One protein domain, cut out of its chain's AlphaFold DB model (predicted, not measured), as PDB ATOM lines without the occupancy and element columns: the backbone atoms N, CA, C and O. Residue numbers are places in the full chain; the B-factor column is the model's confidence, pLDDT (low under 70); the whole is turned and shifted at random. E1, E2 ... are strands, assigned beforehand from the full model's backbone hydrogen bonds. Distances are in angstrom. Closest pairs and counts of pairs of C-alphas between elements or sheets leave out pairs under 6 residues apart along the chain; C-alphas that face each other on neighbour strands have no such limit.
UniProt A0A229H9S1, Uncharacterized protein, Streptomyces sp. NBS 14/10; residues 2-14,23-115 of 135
ATOM      1  N   ASN A   2     -33.097  21.464  41.851       55.59
ATOM      2  CA  ASN A   2     -32.584  22.840  41.734       55.59
ATOM      3  C   ASN A   2     -32.076  23.269  43.116       55.59
ATOM      4  O   ASN A   2     -32.823  23.201  44.094       55.59
ATOM      5  N   LEU A   3     -30.793  23.596  43.199       55.91
ATOM      6  CA  LEU A   3     -30.104  23.949  44.425       55.91
ATOM      7  C   LEU A   3     -29.276  25.212  44.166       55.91
ATOM      8  O   LEU A   3     -28.087  25.151  43.871       55.91
ATOM      9  N   GLY A   4     -29.941  26.354  44.286       60.44
ATOM     10  CA  GLY A   4     -29.360  27.681  44.156       60.44
ATOM     11  C   GLY A   4     -29.960  28.443  42.984       60.44
ATOM     12  O   GLY A   4     -29.937  27.977  41.850       60.44
ATOM     13  N   THR A   5     -30.515  29.626  43.248       71.56
ATOM     14  CA  THR A   5     -31.064  30.477  42.186       71.56
ATOM     15  C   THR A   5     -29.942  31.073  41.347       71.56
ATOM     16  O   THR A   5     -28.860  31.343  41.859       71.56
ATOM     17  N   ALA A   6     -30.217  31.321  40.073       74.44
ATOM     18  CA  ALA A   6     -29.364  32.125  39.208       74.44
ATOM     19  C   ALA A   6     -29.038  33.493  39.831       74.44
ATOM     20  O   ALA A   6     -29.898  34.105  40.477       74.44
ATOM     21  N   GLY A   7     -27.816  33.979  39.615       77.88
ATOM     22  CA  GLY A   7     -27.467  35.373  39.864       77.88
ATOM     23  C   GLY A   7     -28.188  36.303  38.890       77.88
ATOM     24  O   GLY A   7     -28.337  35.983  37.710       77.88
ATOM     25  N   THR A   8     -28.664  37.453  39.369       83.19
ATOM     26  CA  THR A   8     -29.368  38.420  38.512       83.19
ATOM     27  C   THR A   8     -28.411  39.073  37.525       83.19
ATOM     28  O   THR A   8     -27.243  39.280  37.840       83.19
ATOM     29  N   SER A   9     -28.911  39.464  36.357       80.69
ATOM     30  CA  SER A   9     -28.126  40.197  35.366       80.69
ATOM     31  C   SER A   9     -27.628  41.536  35.904       80.69
ATOM     32  O   SER A   9     -28.271  42.154  36.761       80.69
ATOM     33  N   GLY A  10     -26.521  42.028  35.345       77.62
ATOM     34  CA  GLY A  10     -26.226  43.456  35.401       77.62
ATOM     35  C   GLY A  10     -27.326  44.262  34.704       77.62
ATOM     36  O   GLY A  10     -28.154  43.722  33.967       77.62
ATOM     37  N   THR A  11     -27.357  45.570  34.925       82.06
ATOM     38  CA  THR A  11     -28.292  46.467  34.228       82.06
ATOM     39  C   THR A  11     -27.514  47.442  33.367       82.06
ATOM     40  O   THR A  11     -26.446  47.887  33.765       82.06
ATOM     41  N   ALA A  12     -28.029  47.788  32.188       80.38
ATOM     42  CA  ALA A  12     -27.429  48.843  31.378       80.38
ATOM     43  C   ALA A  12     -27.636  50.211  32.053       80.38
ATOM     44  O   ALA A  12     -28.711  50.490  32.592       80.38
ATOM     45  N   GLY A  13     -26.610  51.060  32.021       74.44
ATOM     46  CA  GLY A  13     -26.702  52.458  32.448       74.44
ATOM     47  C   GLY A  13     -27.073  53.378  31.279       74.44
ATOM     48  O   GLY A  13     -26.908  52.988  30.126       74.44
ATOM     49  N   PRO A  14     -27.590  54.593  31.527       75.00
ATOM     50  CA  PRO A  14     -27.777  55.590  30.474       75.00
ATOM     51  C   PRO A  14     -26.429  56.109  29.928       75.00
ATOM     52  O   PRO A  14     -25.366  55.825  30.469       75.00
ATOM     53  N   GLY A  23     -25.999  40.290  40.155       86.25
ATOM     54  CA  GLY A  23     -26.215  39.800  41.510       86.25
ATOM     55  C   GLY A  23     -25.694  38.380  41.699       86.25
ATOM     56  O   GLY A  23     -25.511  37.626  40.745       86.25
ATOM     57  N   ASN A  24     -25.494  38.001  42.959       85.94
ATOM     58  CA  ASN A  24     -25.056  36.654  43.318       85.94
ATOM     59  C   ASN A  24     -26.174  35.627  43.124       85.94
ATOM     60  O   ASN A  24     -27.339  35.909  43.419       85.94
ATOM     61  N   GLY A  25     -25.796  34.419  42.704       77.44
ATOM     62  CA  GLY A  25     -26.675  33.262  42.760       77.44
ATOM     63  C   GLY A  25     -26.988  32.854  44.201       77.44
ATOM     64  O   GLY A  25     -26.213  33.086  45.130       77.44
ATOM     65  N   GLY A  26     -28.160  32.261  44.400       80.50
ATOM     66  CA  GLY A  26     -28.601  31.774  45.700       80.50
ATOM     67  C   GLY A  26     -27.898  30.476  46.087       80.50
ATOM     68  O   GLY A  26     -27.496  29.690  45.229       80.50
ATOM     69  N   THR A  27     -27.812  30.224  47.391       80.19
ATOM     70  CA  THR A  27     -27.338  28.952  47.949       80.19
ATOM     71  C   THR A  27     -28.518  28.052  48.278       80.19
ATOM     72  O   THR A  27     -29.537  28.508  48.798       80.19
ATOM     73  N   THR A  28     -28.386  26.752  48.051       76.44
ATOM     74  CA  THR A  28     -29.287  25.763  48.644       76.44
ATOM     75  C   THR A  28     -28.492  24.617  49.235       76.44
ATOM     76  O   THR A  28     -27.503  24.166  48.660       76.44
ATOM     77  N   SER A  29     -28.941  24.139  50.392       77.94
ATOM     78  CA  SER A  29     -28.274  23.074  51.126       77.94
ATOM     79  C   SER A  29     -29.248  21.960  51.490       77.94
ATOM     80  O   SER A  29     -30.397  22.214  51.845       77.94
ATOM     81  N   VAL A  30     -28.768  20.719  51.435       76.06
ATOM     82  CA  VAL A  30     -29.451  19.555  52.000       76.06
ATOM     83  C   VAL A  30     -28.839  19.282  53.365       76.06
ATOM     84  O   VAL A  30     -27.633  19.049  53.479       76.06
ATOM     85  N   ILE A  31     -29.673  19.314  54.399       82.94
ATOM     86  CA  ILE A  31     -29.258  19.133  55.789       82.94
ATOM     87  C   ILE A  31     -29.840  17.814  56.304       82.94
ATOM     88  O   ILE A  31     -31.030  17.543  56.150       82.94
ATOM     89  N   ALA A  32     -28.989  16.980  56.896       81.06
ATOM     90  CA  ALA A  32     -29.404  15.758  57.570       81.06
ATOM     91  C   ALA A  32     -30.248  16.074  58.819       81.06
ATOM     92  O   ALA A  32     -30.079  17.136  59.419       81.06
ATOM     93  N   PRO A  33     -31.053  15.123  59.322       82.31
ATOM     94  CA  PRO A  33     -31.735  15.266  60.613       82.31
ATOM     95  C   PRO A  33     -30.793  15.560  61.796       82.31
ATOM     96  O   PRO A  33     -31.224  16.112  62.802       82.31
ATOM     97  N   SER A  34     -29.504  15.225  61.674       86.12
ATOM     98  CA  SER A  34     -28.438  15.556  62.632       86.12
ATOM     99  C   SER A  34     -27.928  17.002  62.535       86.12
ATOM    100  O   SER A  34     -26.910  17.328  63.144       86.12
ATOM    101  N   SER A  35     -28.571  17.854  61.732       84.06
ATOM    102  CA  SER A  35     -28.126  19.214  61.393       84.06
ATOM    103  C   SER A  35     -26.789  19.283  60.647       84.06
ATOM    104  O   SER A  35     -26.168  20.338  60.553       84.06
ATOM    105  N   THR A  36     -26.331  18.166  60.086       83.88
ATOM    106  CA  THR A  36     -25.123  18.123  59.259       83.88
ATOM    107  C   THR A  36     -25.468  18.512  57.826       83.88
ATOM    108  O   THR A  36     -26.322  17.872  57.212       83.88
ATOM    109  N   THR A  37     -24.796  19.516  57.260       81.31
ATOM    110  CA  THR A  37     -24.904  19.805  55.823       81.31
ATOM    111  C   THR A  37     -24.313  18.642  55.037       81.31
ATOM    112  O   THR A  37     -23.112  18.371  55.096       81.31
ATOM    113  N   LEU A  38     -25.171  17.931  54.315       77.31
ATOM    114  CA  LEU A  38     -24.770  16.835  53.439       77.31
ATOM    115  C   LEU A  38     -24.304  17.369  52.091       77.31
ATOM    116  O   LEU A  38     -23.383  16.823  51.489       77.31
ATOM    117  N   LEU A  39     -24.947  18.444  51.638       76.38
ATOM    118  CA  LEU A  39     -24.756  19.012  50.319       76.38
ATOM    119  C   LEU A  39     -25.034  20.505  50.345       76.38
ATOM    120  O   LEU A  39     -25.999  20.931  50.978       76.38
ATOM    121  N   SER A  40     -24.239  21.281  49.627       78.56
ATOM    122  CA  SER A  40     -24.525  22.681  49.345       78.56
ATOM    123  C   SER A  40     -24.190  22.979  47.896       78.56
ATOM    124  O   SER A  40     -23.182  22.498  47.388       78.56
ATOM    125  N   ALA A  41     -25.023  23.770  47.242       75.31
ATOM    126  CA  ALA A  41     -24.772  24.270  45.902       75.31
ATOM    127  C   ALA A  41     -25.154  25.744  45.831       75.31
ATOM    128  O   ALA A  41     -26.084  26.195  46.504       75.31
ATOM    129  N   THR A  42     -24.395  26.488  45.044       78.38
ATOM    130  CA  THR A  42     -24.595  27.910  44.786       78.38
ATOM    131  C   THR A  42     -24.760  28.111  43.291       78.38
ATOM    132  O   THR A  42     -24.046  27.485  42.508       78.38
ATOM    133  N   GLY A  43     -25.715  28.954  42.898       77.06
ATOM    134  CA  GLY A  43     -25.780  29.440  41.521       77.06
ATOM    135  C   GLY A  43     -24.600  30.362  41.207       77.06
ATOM    136  O   GLY A  43     -23.990  30.932  42.116       77.06
ATOM    137  N   GLY A  44     -24.285  30.510  39.925       81.19
ATOM    138  CA  GLY A  44     -23.279  31.458  39.464       81.19
ATOM    139  C   GLY A  44     -23.741  32.909  39.592       81.19
ATOM    140  O   GLY A  44     -24.933  33.212  39.702       81.19
ATOM    141  N   VAL A  45     -22.769  33.814  39.619       86.75
ATOM    142  CA  VAL A  45     -22.975  35.263  39.706       86.75
ATOM    143  C   VAL A  45     -23.308  35.805  38.317       86.75
ATOM    144  O   VAL A  45     -22.740  35.346  37.329       86.75
ATOM    145  N   GLY A  46     -24.210  36.783  38.222       83.81
ATOM    146  CA  GLY A  46     -24.447  37.481  36.958       83.81
ATOM    147  C   GLY A  46     -23.255  38.339  36.525       83.81
ATOM    148  O   GLY A  46     -22.480  38.819  37.354       83.81
ATOM    149  N   GLY A  47     -23.123  38.556  35.221       85.38
ATOM    150  CA  GLY A  47     -22.060  39.375  34.652       85.38
ATOM    151  C   GLY A  47     -22.230  40.865  34.937       85.38
ATOM    152  O   GLY A  47     -23.333  41.368  35.190       85.38
ATOM    153  N   LEU A  48     -21.117  41.593  34.903       89.19
ATOM    154  CA  LEU A  48     -21.108  43.044  35.061       89.19
ATOM    155  C   LEU A  48     -21.589  43.731  33.779       89.19
ATOM    156  O   LEU A  48     -21.478  43.192  32.684       89.19
ATOM    157  N   HIS A  49     -22.109  44.948  33.905       87.00
ATOM    158  CA  HIS A  49     -22.421  45.785  32.749       87.00
ATOM    159  C   HIS A  49     -21.143  46.233  32.027       87.00
ATOM    160  O   HIS A  49     -20.087  46.373  32.647       87.00
ATOM    161  N   GLY A  50     -21.267  46.532  30.736       88.75
ATOM    162  CA  GLY A  50     -20.250  47.298  30.024       88.75
ATOM    163  C   GLY A  50     -20.324  48.778  30.387       88.75
ATOM    164  O   GLY A  50     -21.410  49.340  30.561       88.75
ATOM    165  N   ASN A  51     -19.168  49.426  30.513       90.44
ATOM    166  CA  ASN A  51     -19.093  50.851  30.827       90.44
ATOM    167  C   ASN A  51     -19.656  51.690  29.672       90.44
ATOM    168  O   ASN A  51     -19.544  51.318  28.501       90.44
ATOM    169  N   ALA A  52     -20.213  52.859  29.982       89.25
ATOM    170  CA  ALA A  52     -20.622  53.800  28.942       89.25
ATOM    171  C   ALA A  52     -19.399  54.423  28.248       89.25
ATOM    172  O   ALA A  52     -18.381  54.704  28.887       89.25
ATOM    173  N   GLY A  53     -19.510  54.684  26.943       87.44
ATOM    174  CA  GLY A  53     -18.512  55.474  26.226       87.44
ATOM    175  C   GLY A  53     -18.632  56.958  26.563       87.44
ATOM    176  O   GLY A  53     -19.737  57.488  26.711       87.44
ATOM    177  N   ALA A  54     -17.497  57.649  26.659       85.31
ATOM    178  CA  ALA A  54     -17.431  59.057  27.043       85.31
ATOM    179  C   ALA A  54     -16.564  59.862  26.070       85.31
ATOM    180  O   ALA A  54     -15.406  59.527  25.808       85.31
ATOM    181  N   GLY A  55     -17.119  60.957  25.543       83.38
ATOM    182  CA  GLY A  55     -16.414  61.811  24.593       83.38
ATOM    183  C   GLY A  55     -16.088  61.049  23.310       83.38
ATOM    184  O   GLY A  55     -16.993  60.588  22.626       83.38
ATOM    185  N   ALA A  56     -14.804  60.929  22.973       85.00
ATOM    186  CA  ALA A  56     -14.344  60.182  21.798       85.00
ATOM    187  C   ALA A  56     -13.937  58.728  22.111       85.00
ATOM    188  O   ALA A  56     -13.508  58.013  21.208       85.00
ATOM    189  N   THR A  57     -14.046  58.292  23.368       88.75
ATOM    190  CA  THR A  57     -13.545  56.990  23.821       88.75
ATOM    191  C   THR A  57     -14.699  56.017  24.038       88.75
ATOM    192  O   THR A  57     -15.705  56.367  24.662       88.75
ATOM    193  N   ASN A  58     -14.545  54.787  23.548       90.62
ATOM    194  CA  ASN A  58     -15.463  53.694  23.859       90.62
ATOM    195  C   ASN A  58     -15.337  53.296  25.338       90.62
ATOM    196  O   ASN A  58     -14.259  53.381  25.927       90.62
ATOM    197  N   GLY A  59     -16.439  52.858  25.935       90.38
ATOM    198  CA  GLY A  59     -16.444  52.243  27.250       90.38
ATOM    199  C   GLY A  59     -15.772  50.874  27.205       90.38
ATOM    200  O   GLY A  59     -15.753  50.218  26.167       90.38
ATOM    201  N   ALA A  60     -15.199  50.454  28.330       92.00
ATOM    202  CA  ALA A  60     -14.665  49.106  28.469       92.00
ATOM    203  C   ALA A  60     -15.790  48.087  28.689       92.00
ATOM    204  O   ALA A  60     -16.803  48.409  29.317       92.00
ATOM    205  N   ASP A  61     -15.565  46.864  28.228       91.50
ATOM    206  CA  ASP A  61     -16.457  45.738  28.471       91.50
ATOM    207  C   ASP A  61     -16.562  45.402  29.963       91.50
ATOM    208  O   ASP A  61     -15.637  45.617  30.755       91.50
ATOM    209  N   GLY A  62     -17.718  44.875  30.342       88.81
ATOM    210  CA  GLY A  62     -17.975  44.311  31.654       88.81
ATOM    211  C   GLY A  62     -17.312  42.948  31.785       88.81
ATOM    212  O   GLY A  62     -17.241  42.186  30.824       88.81
ATOM    213  N   ALA A  63     -16.846  42.626  32.989       90.25
ATOM    214  CA  ALA A  63     -16.351  41.291  33.298       90.25
ATOM    215  C   ALA A  63     -17.508  40.288  33.421       90.25
ATOM    216  O   ALA A  63     -18.591  40.638  33.902       90.25
ATOM    217  N   GLY A  64     -17.251  39.035  33.055       84.56
ATOM    218  CA  GLY A  64     -18.153  37.935  33.376       84.56
ATOM    219  C   GLY A  64     -18.216  37.639  34.877       84.56
ATOM    220  O   GLY A  64     -17.303  37.954  35.649       84.56
ATOM    221  N   GLY A  65     -19.330  37.060  35.304       84.62
ATOM    222  CA  GLY A  65     -19.575  36.614  36.666       84.62
ATOM    223  C   GLY A  65     -18.849  35.306  36.969       84.62
ATOM    224  O   GLY A  65     -18.497  34.543  36.074       84.62
ATOM    225  N   ALA A  66     -18.614  35.038  38.250       85.25
ATOM    226  CA  ALA A  66     -18.021  33.776  38.678       85.25
ATOM    227  C   ALA A  66     -19.031  32.625  38.581       85.25
ATOM    228  O   ALA A  66     -20.204  32.796  38.929       85.25
ATOM    229  N   GLY A  67     -18.552  31.445  38.197       78.81
ATOM    230  CA  GLY A  67     -19.326  30.215  38.296       78.81
ATOM    231  C   GLY A  67     -19.665  29.841  39.742       78.81
ATOM    232  O   GLY A  67     -18.937  30.122  40.696       78.81
ATOM    233  N   GLY A  68     -20.814  29.204  39.900       76.75
ATOM    234  CA  GLY A  68     -21.340  28.640  41.128       76.75
ATOM    235  C   GLY A  68     -20.525  27.448  41.613       76.75
ATOM    236  O   GLY A  68     -19.911  26.710  40.848       76.75
ATOM    237  N   THR A  69     -20.526  27.245  42.921       76.44
ATOM    238  CA  THR A  69     -19.756  26.200  43.611       76.44
ATOM    239  C   THR A  69     -20.665  25.169  44.269       76.44
ATOM    240  O   THR A  69     -21.806  25.470  44.636       76.44
ATOM    241  N   GLY A  70     -20.140  23.961  44.474       76.38
ATOM    242  CA  GLY A  70     -20.784  22.906  45.252       76.38
ATOM    243  C   GLY A  70     -19.891  22.323  46.350       76.38
ATOM    244  O   GLY A  70     -18.660  22.385  46.283       76.38
ATOM    245  N   SER A  71     -20.495  21.687  47.348       74.50
ATOM    246  CA  SER A  71     -19.802  20.828  48.311       74.50
ATOM    247  C   SER A  71     -20.673  19.634  48.695       74.50
ATOM    248  O   SER A  71     -21.883  19.770  48.852       74.50
ATOM    249  N   CYS A  72     -20.064  18.454  48.837       74.12
ATOM    250  CA  CYS A  72     -20.750  17.218  49.205       74.12
ATOM    251  C   CYS A  72     -19.945  16.467  50.268       74.12
ATOM    252  O   CYS A  72     -18.827  16.019  50.011       74.12
ATOM    253  N   THR A  73     -20.517  16.316  51.459       73.88
ATOM    254  CA  THR A  73     -19.834  15.719  52.618       73.88
ATOM    255  C   THR A  73     -19.728  14.196  52.506       73.88
ATOM    256  O   THR A  73     -18.864  13.584  53.125       73.88
ATOM    257  N   THR A  74     -20.576  13.563  51.691       69.44
ATOM    258  CA  THR A  74     -20.627  12.101  51.526       69.44
ATOM    259  C   THR A  74     -19.745  11.569  50.388       69.44
ATOM    260  O   THR A  74     -19.822  10.385  50.073       69.44
ATOM    261  N   GLY A  75     -18.888  12.405  49.785       62.16
ATOM    262  CA  GLY A  75     -17.904  11.969  48.782       62.16
ATOM    263  C   GLY A  75     -18.374  12.011  47.322       62.16
ATOM    264  O   GLY A  75     -17.863  11.258  46.497       62.16
ATOM    265  N   GLY A  76     -19.340  12.875  46.985       63.34
ATOM    266  CA  GLY A  76     -19.753  13.123  45.597       63.34
ATOM    267  C   GLY A  76     -18.783  14.020  44.813       63.34
ATOM    268  O   GLY A  76     -17.992  14.761  45.394       63.34
ATOM    269  N   VAL A  77     -18.873  13.988  43.479       58.53
ATOM    270  CA  VAL A  77     -18.124  14.903  42.602       58.53
ATOM    271  C   VAL A  77     -18.720  16.305  42.720       58.53
ATOM    272  O   VAL A  77     -19.858  16.540  42.313       58.53
ATOM    273  N   SER A  78     -17.940  17.234  43.268       62.81
ATOM    274  CA  SER A  78     -18.236  18.659  43.186       62.81
ATOM    275  C   SER A  78     -17.473  19.264  42.019       62.81
ATOM    276  O   SER A  78     -16.256  19.096  41.918       62.81
ATOM    277  N   ARG A  79     -18.191  19.950  41.136       61.84
ATOM    278  CA  ARG A  79     -17.601  20.784  40.095       61.84
ATOM    279  C   ARG A  79     -17.955  22.231  40.411       61.84
ATOM    280  O   ARG A  79     -18.959  22.506  41.060       61.84
ATOM    281  N   THR A  80     -17.085  23.144  40.026       69.38
ATOM    282  CA  THR A  80     -17.451  24.558  39.962       69.38
ATOM    283  C   THR A  80     -18.004  24.792  38.561       69.38
ATOM    284  O   THR A  80     -17.560  24.127  37.622       69.38
ATOM    285  N   GLY A  81     -18.998  25.665  38.428       72.50
ATOM    286  CA  GLY A  81     -19.328  26.236  37.128       72.50
ATOM    287  C   GLY A  81     -18.142  27.035  36.596       72.50
ATOM    288  O   GLY A  81     -17.315  27.534  37.367       72.50
ATOM    289  N   ASP A  82     -18.062  27.157  35.290       78.44
ATOM    290  CA  ASP A  82     -17.157  28.076  34.633       78.44
ATOM    291  C   ASP A  82     -17.621  29.525  34.856       78.44
ATOM    292  O   ASP A  82     -18.778  29.831  35.169       78.44
ATOM    293  N   SER A  83     -16.666  30.446  34.781       82.81
ATOM    294  CA  SER A  83     -16.960  31.876  34.822       82.81
ATOM    295  C   SER A  83     -17.457  32.340  33.460       82.81
ATOM    296  O   SER A  83     -16.984  31.856  32.433       82.81
ATOM    297  N   GLY A  84     -18.335  33.340  33.466       79.31
ATOM    298  CA  GLY A  84     -18.747  34.020  32.246       79.31
ATOM    299  C   GLY A  84     -17.576  34.752  31.584       79.31
ATOM    300  O   GLY A  84     -16.579  35.109  32.229       79.31
ATOM    301  N   GLN A  85     -17.712  35.009  30.293       85.31
ATOM    302  CA  GLN A  85     -16.754  35.737  29.476       85.31
ATOM    303  C   GLN A  85     -16.941  37.253  29.596       85.31
ATOM    304  O   GLN A  85     -17.997  37.764  29.963       85.31
ATOM    305  N   THR A  86     -15.877  37.998  29.315       87.19
ATOM    306  CA  THR A  86     -15.893  39.466  29.292       87.19
ATOM    307  C   THR A  86     -16.388  39.942  27.931       87.19
ATOM    308  O   THR A  86     -15.812  39.549  26.923       87.19
ATOM    309  N   GLY A  87     -17.371  40.843  27.903       76.75
ATOM    310  CA  GLY A  87     -17.744  41.563  26.682       76.75
ATOM    311  C   GLY A  87     -18.498  40.767  25.617       76.75
ATOM    312  O   GLY A  87     -18.533  41.210  24.478       76.75
ATOM    313  N   ASP A  88     -19.146  39.649  25.943       70.19
ATOM    314  CA  ASP A  88     -19.882  38.854  24.940       70.19
ATOM    315  C   ASP A  88     -21.331  39.329  24.695       70.19
ATOM    316  O   ASP A  88     -22.078  38.742  23.920       70.19
ATOM    317  N   GLY A  89     -21.735  40.466  25.276       54.34
ATOM    318  CA  GLY A  89     -22.992  41.139  24.910       54.34
ATOM    319  C   GLY A  89     -24.250  40.584  25.585       54.34
ATOM    320  O   GLY A  89     -25.357  40.998  25.239       54.34
ATOM    321  N   GLY A  90     -24.084  39.734  26.596       49.41
ATOM    322  CA  GLY A  90     -25.167  39.139  27.375       49.41
ATOM    323  C   GLY A  90     -24.999  37.626  27.461       49.41
ATOM    324  O   GLY A  90     -24.693  36.990  26.467       49.41
ATOM    325  N   GLY A  91     -25.183  37.097  28.672       39.94
ATOM    326  CA  GLY A  91     -24.856  35.723  29.063       39.94
ATOM    327  C   GLY A  91     -25.427  34.638  28.164       39.94
ATOM    328  O   GLY A  91     -26.633  34.648  27.908       39.94
ATOM    329  N   GLU A  92     -24.580  33.685  27.783       40.72
ATOM    330  CA  GLU A  92     -25.016  32.392  27.258       40.72
ATOM    331  C   GLU A  92     -26.045  31.751  28.203       40.72
ATOM    332  O   GLU A  92     -25.909  31.752  29.435       40.72
ATOM    333  N   GLU A  93     -27.120  31.219  27.619       39.59
ATOM    334  CA  GLU A  93     -28.087  30.420  28.362       39.59
ATOM    335  C   GLU A  93     -27.354  29.200  28.920       39.59
ATOM    336  O   GLU A  93     -26.675  28.471  28.203       39.59
ATOM    337  N   VAL A  94     -27.477  28.974  30.226       45.00
ATOM    338  CA  VAL A  94     -26.865  27.813  30.870       45.00
ATOM    339  C   VAL A  94     -27.434  26.557  30.226       45.00
ATOM    340  O   VAL A  94     -28.610  26.252  30.441       45.00
ATOM    341  N   ASP A  95     -26.600  25.825  29.477       36.72
ATOM    342  CA  ASP A  95     -26.904  24.494  28.934       36.72
ATOM    343  C   ASP A  95     -26.954  23.483  30.089       36.72
ATOM    344  O   ASP A  95     -26.109  22.612  30.304       36.72
ATOM    345  N   GLY A  96     -27.935  23.682  30.959       35.22
ATOM    346  CA  GLY A  96     -28.271  22.746  31.995       35.22
ATOM    347  C   GLY A  96     -29.113  21.670  31.353       35.22
ATOM    348  O   GLY A  96     -30.322  21.859  31.312       35.22
ATOM    349  N   ILE A  97     -28.511  20.550  30.922       36.16
ATOM    350  CA  ILE A  97     -29.117  19.234  31.196       36.16
ATOM    351  C   ILE A  97     -28.256  17.979  30.966       36.16
ATOM    352  O   ILE A  97     -28.590  16.977  31.597       36.16
ATOM    353  N   VAL A  98     -27.142  17.953  30.212       32.78
ATOM    354  CA  VAL A  98     -26.349  16.695  30.114       32.78
ATOM    355  C   VAL A  98     -24.833  16.899  30.058       32.78
ATOM    356  O   VAL A  98     -24.225  16.915  28.997       32.78
ATOM    357  N   ASP A  99     -24.208  16.918  31.231       36.41
ATOM    358  CA  ASP A  99     -22.787  16.608  31.416       36.41
ATOM    359  C   ASP A  99     -22.682  15.716  32.684       36.41
ATOM    360  O   ASP A  99     -23.600  15.734  33.514       36.41
ATOM    361  N   PRO A 100     -21.650  14.863  32.837       39.22
ATOM    362  CA  PRO A 100     -21.581  13.787  33.831       39.22
ATOM    363  C   PRO A 100     -21.685  14.311  35.277       39.22
ATOM    364  O   PRO A 100     -21.481  15.505  35.494       39.22
ATOM    365  N   PRO A 101     -21.955  13.443  36.285       40.66
ATOM    366  CA  PRO A 101     -22.345  13.842  37.641       40.66
ATOM    367  C   PRO A 101     -21.573  15.058  38.159       40.66
ATOM    368  O   PRO A 101     -20.353  15.002  38.339       40.66
ATOM    369  N   GLY A 102     -22.283  16.161  38.379       44.53
ATOM    370  CA  GLY A 102     -21.682  17.404  38.829       44.53
ATOM    371  C   GLY A 102     -22.730  18.424  39.248       44.53
ATOM    372  O   GLY A 102     -23.853  18.440  38.746       44.53
ATOM    373  N   ILE A 103     -22.338  19.252  40.206       49.69
ATOM    374  CA  ILE A 103     -23.038  20.469  40.600       49.69
ATOM    375  C   ILE A 103     -22.423  21.583  39.779       49.69
ATOM    376  O   ILE A 103     -21.217  21.740  39.868       49.69
ATOM    377  N   ARG A 104     -23.183  22.325  38.975       58.25
ATOM    378  CA  ARG A 104     -22.674  23.534  38.308       58.25
ATOM    379  C   ARG A 104     -23.783  24.568  38.197       58.25
ATOM    380  O   ARG A 104     -24.937  24.198  37.993       58.25
ATOM    381  N   GLY A 105     -23.414  25.832  38.342       65.00
ATOM    382  CA  GLY A 105     -24.168  26.971  37.834       65.00
ATOM    383  C   GLY A 105     -23.160  27.902  37.182       65.00
ATOM    384  O   GLY A 105     -22.189  28.253  37.831       65.00
ATOM    385  N   GLU A 106     -23.314  28.245  35.912       74.62
ATOM    386  CA  GLU A 106     -22.308  29.043  35.193       74.62
ATOM    387  C   GLU A 106     -22.334  30.515  35.625       74.62
ATOM    388  O   GLU A 106     -23.348  31.010  36.116       74.62
ATOM    389  N   GLY A 107     -21.229  31.236  35.491       77.88
ATOM    390  CA  GLY A 107     -21.242  32.690  35.628       77.88
ATOM    391  C   GLY A 107     -21.907  33.354  34.420       77.88
ATOM    392  O   GLY A 107     -21.815  32.841  33.314       77.88
ATOM    393  N   GLY A 108     -22.573  34.492  34.611       80.50
ATOM    394  CA  GLY A 108     -23.157  35.243  33.493       80.50
ATOM    395  C   GLY A 108     -22.117  36.082  32.755       80.50
ATOM    396  O   GLY A 108     -21.242  36.656  33.397       80.50
ATOM    397  N   ASP A 109     -22.216  36.223  31.435       86.06
ATOM    398  CA  ASP A 109     -21.235  37.010  30.669       86.06
ATOM    399  C   ASP A 109     -21.338  38.512  30.929       86.06
ATOM    400  O   ASP A 109     -22.399  39.056  31.243       86.06
ATOM    401  N   GLY A 110     -20.224  39.213  30.794       83.81
ATOM    402  CA  GLY A 110     -20.172  40.656  30.929       83.81
ATOM    403  C   GLY A 110     -20.743  41.384  29.712       83.81
ATOM    404  O   GLY A 110     -20.653  40.925  28.575       83.81
ATOM    405  N   GLY A 111     -21.339  42.550  29.952       86.31
ATOM    406  CA  GLY A 111     -21.895  43.397  28.902       86.31
ATOM    407  C   GLY A 111     -20.815  44.064  28.049       86.31
ATOM    408  O   GLY A 111     -19.704  44.308  28.509       86.31
ATOM    409  N   LEU A 112     -21.159  44.414  26.815       90.19
ATOM    410  CA  LEU A 112     -20.307  45.172  25.904       90.19
ATOM    411  C   LEU A 112     -20.190  46.634  26.335       90.19
ATOM    412  O   LEU A 112     -21.178  47.277  26.712       90.19
ATOM    413  N   GLY A 113     -18.986  47.182  26.232       89.31
ATOM    414  CA  GLY A 113     -18.722  48.599  26.408       89.31
ATOM    415  C   GLY A 113     -19.429  49.443  25.346       89.31
ATOM    416  O   GLY A 113     -19.528  49.077  24.174       89.31
ATOM    417  N   GLY A 114     -19.938  50.603  25.752       89.50
ATOM    418  CA  GLY A 114     -20.628  51.509  24.842       89.50
ATOM    419  C   GLY A 114     -19.669  52.168  23.858       89.50
ATOM    420  O   GLY A 114     -18.578  52.591  24.232       89.50
ATOM    421  N   ALA A 115     -20.085  52.344  22.605       91.12
ATOM    422  CA  ALA A 115     -19.363  53.224  21.689       91.12
ATOM    423  C   ALA A 115     -19.284  54.662  22.248       91.12
ATOM    424  O   ALA A 115     -20.027  55.031  23.160       91.12
TER     425      ALA A 115
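This is residues 2 to 14 and 23 to 115 of the 135 residues of an uncharacterized protein of Streptomyces sp. NBS 14/10 (UniProt A0A229H9S1). What shows first? There is little regular structure: long unnamed stretches run back and forth along a rod, with a small three-stranded sheet toward one end. What builds it? The 106 printed residues hold no named helix and three strands, the all-strand meander E1, E2, E3, each the antiparallel neighbour of the one before. How compact is it? It is loose, with a radius of gyration of the C-alphas of 16.6 A and spans of 61 by 26 by 16 A.

What comes first? E1, residues 27 to 31, and E2, residues 37 to 42, form an antiparallel hairpin at 167 degrees; N 28 and O 41, 2.8 A, are within hydrogen-bond range. What follows? E3, residues 70 to 72, forms an antiparallel hairpin with E2 at 168 degrees; N 40 and O 71 are 2.9 A apart.

Where does E1 begin? C-alpha 27 is at (-27.338, 28.952, 47.949); E1 spans 12.7 A, E2 13.7 A. Where does E3 end? C-alpha 72 is at (-20.750, 17.218, 49.205), after 6.9 A.

Is anything missing? Residues 15 to 22 are cut out; C-alphas 14 and 23 are 19.3 A apart. Which link is long? E2 to E3, 27 residues. Where is confidence low? pLDDT is under 70 at residues 2 to 4, 74 to 80 and 89 to 105.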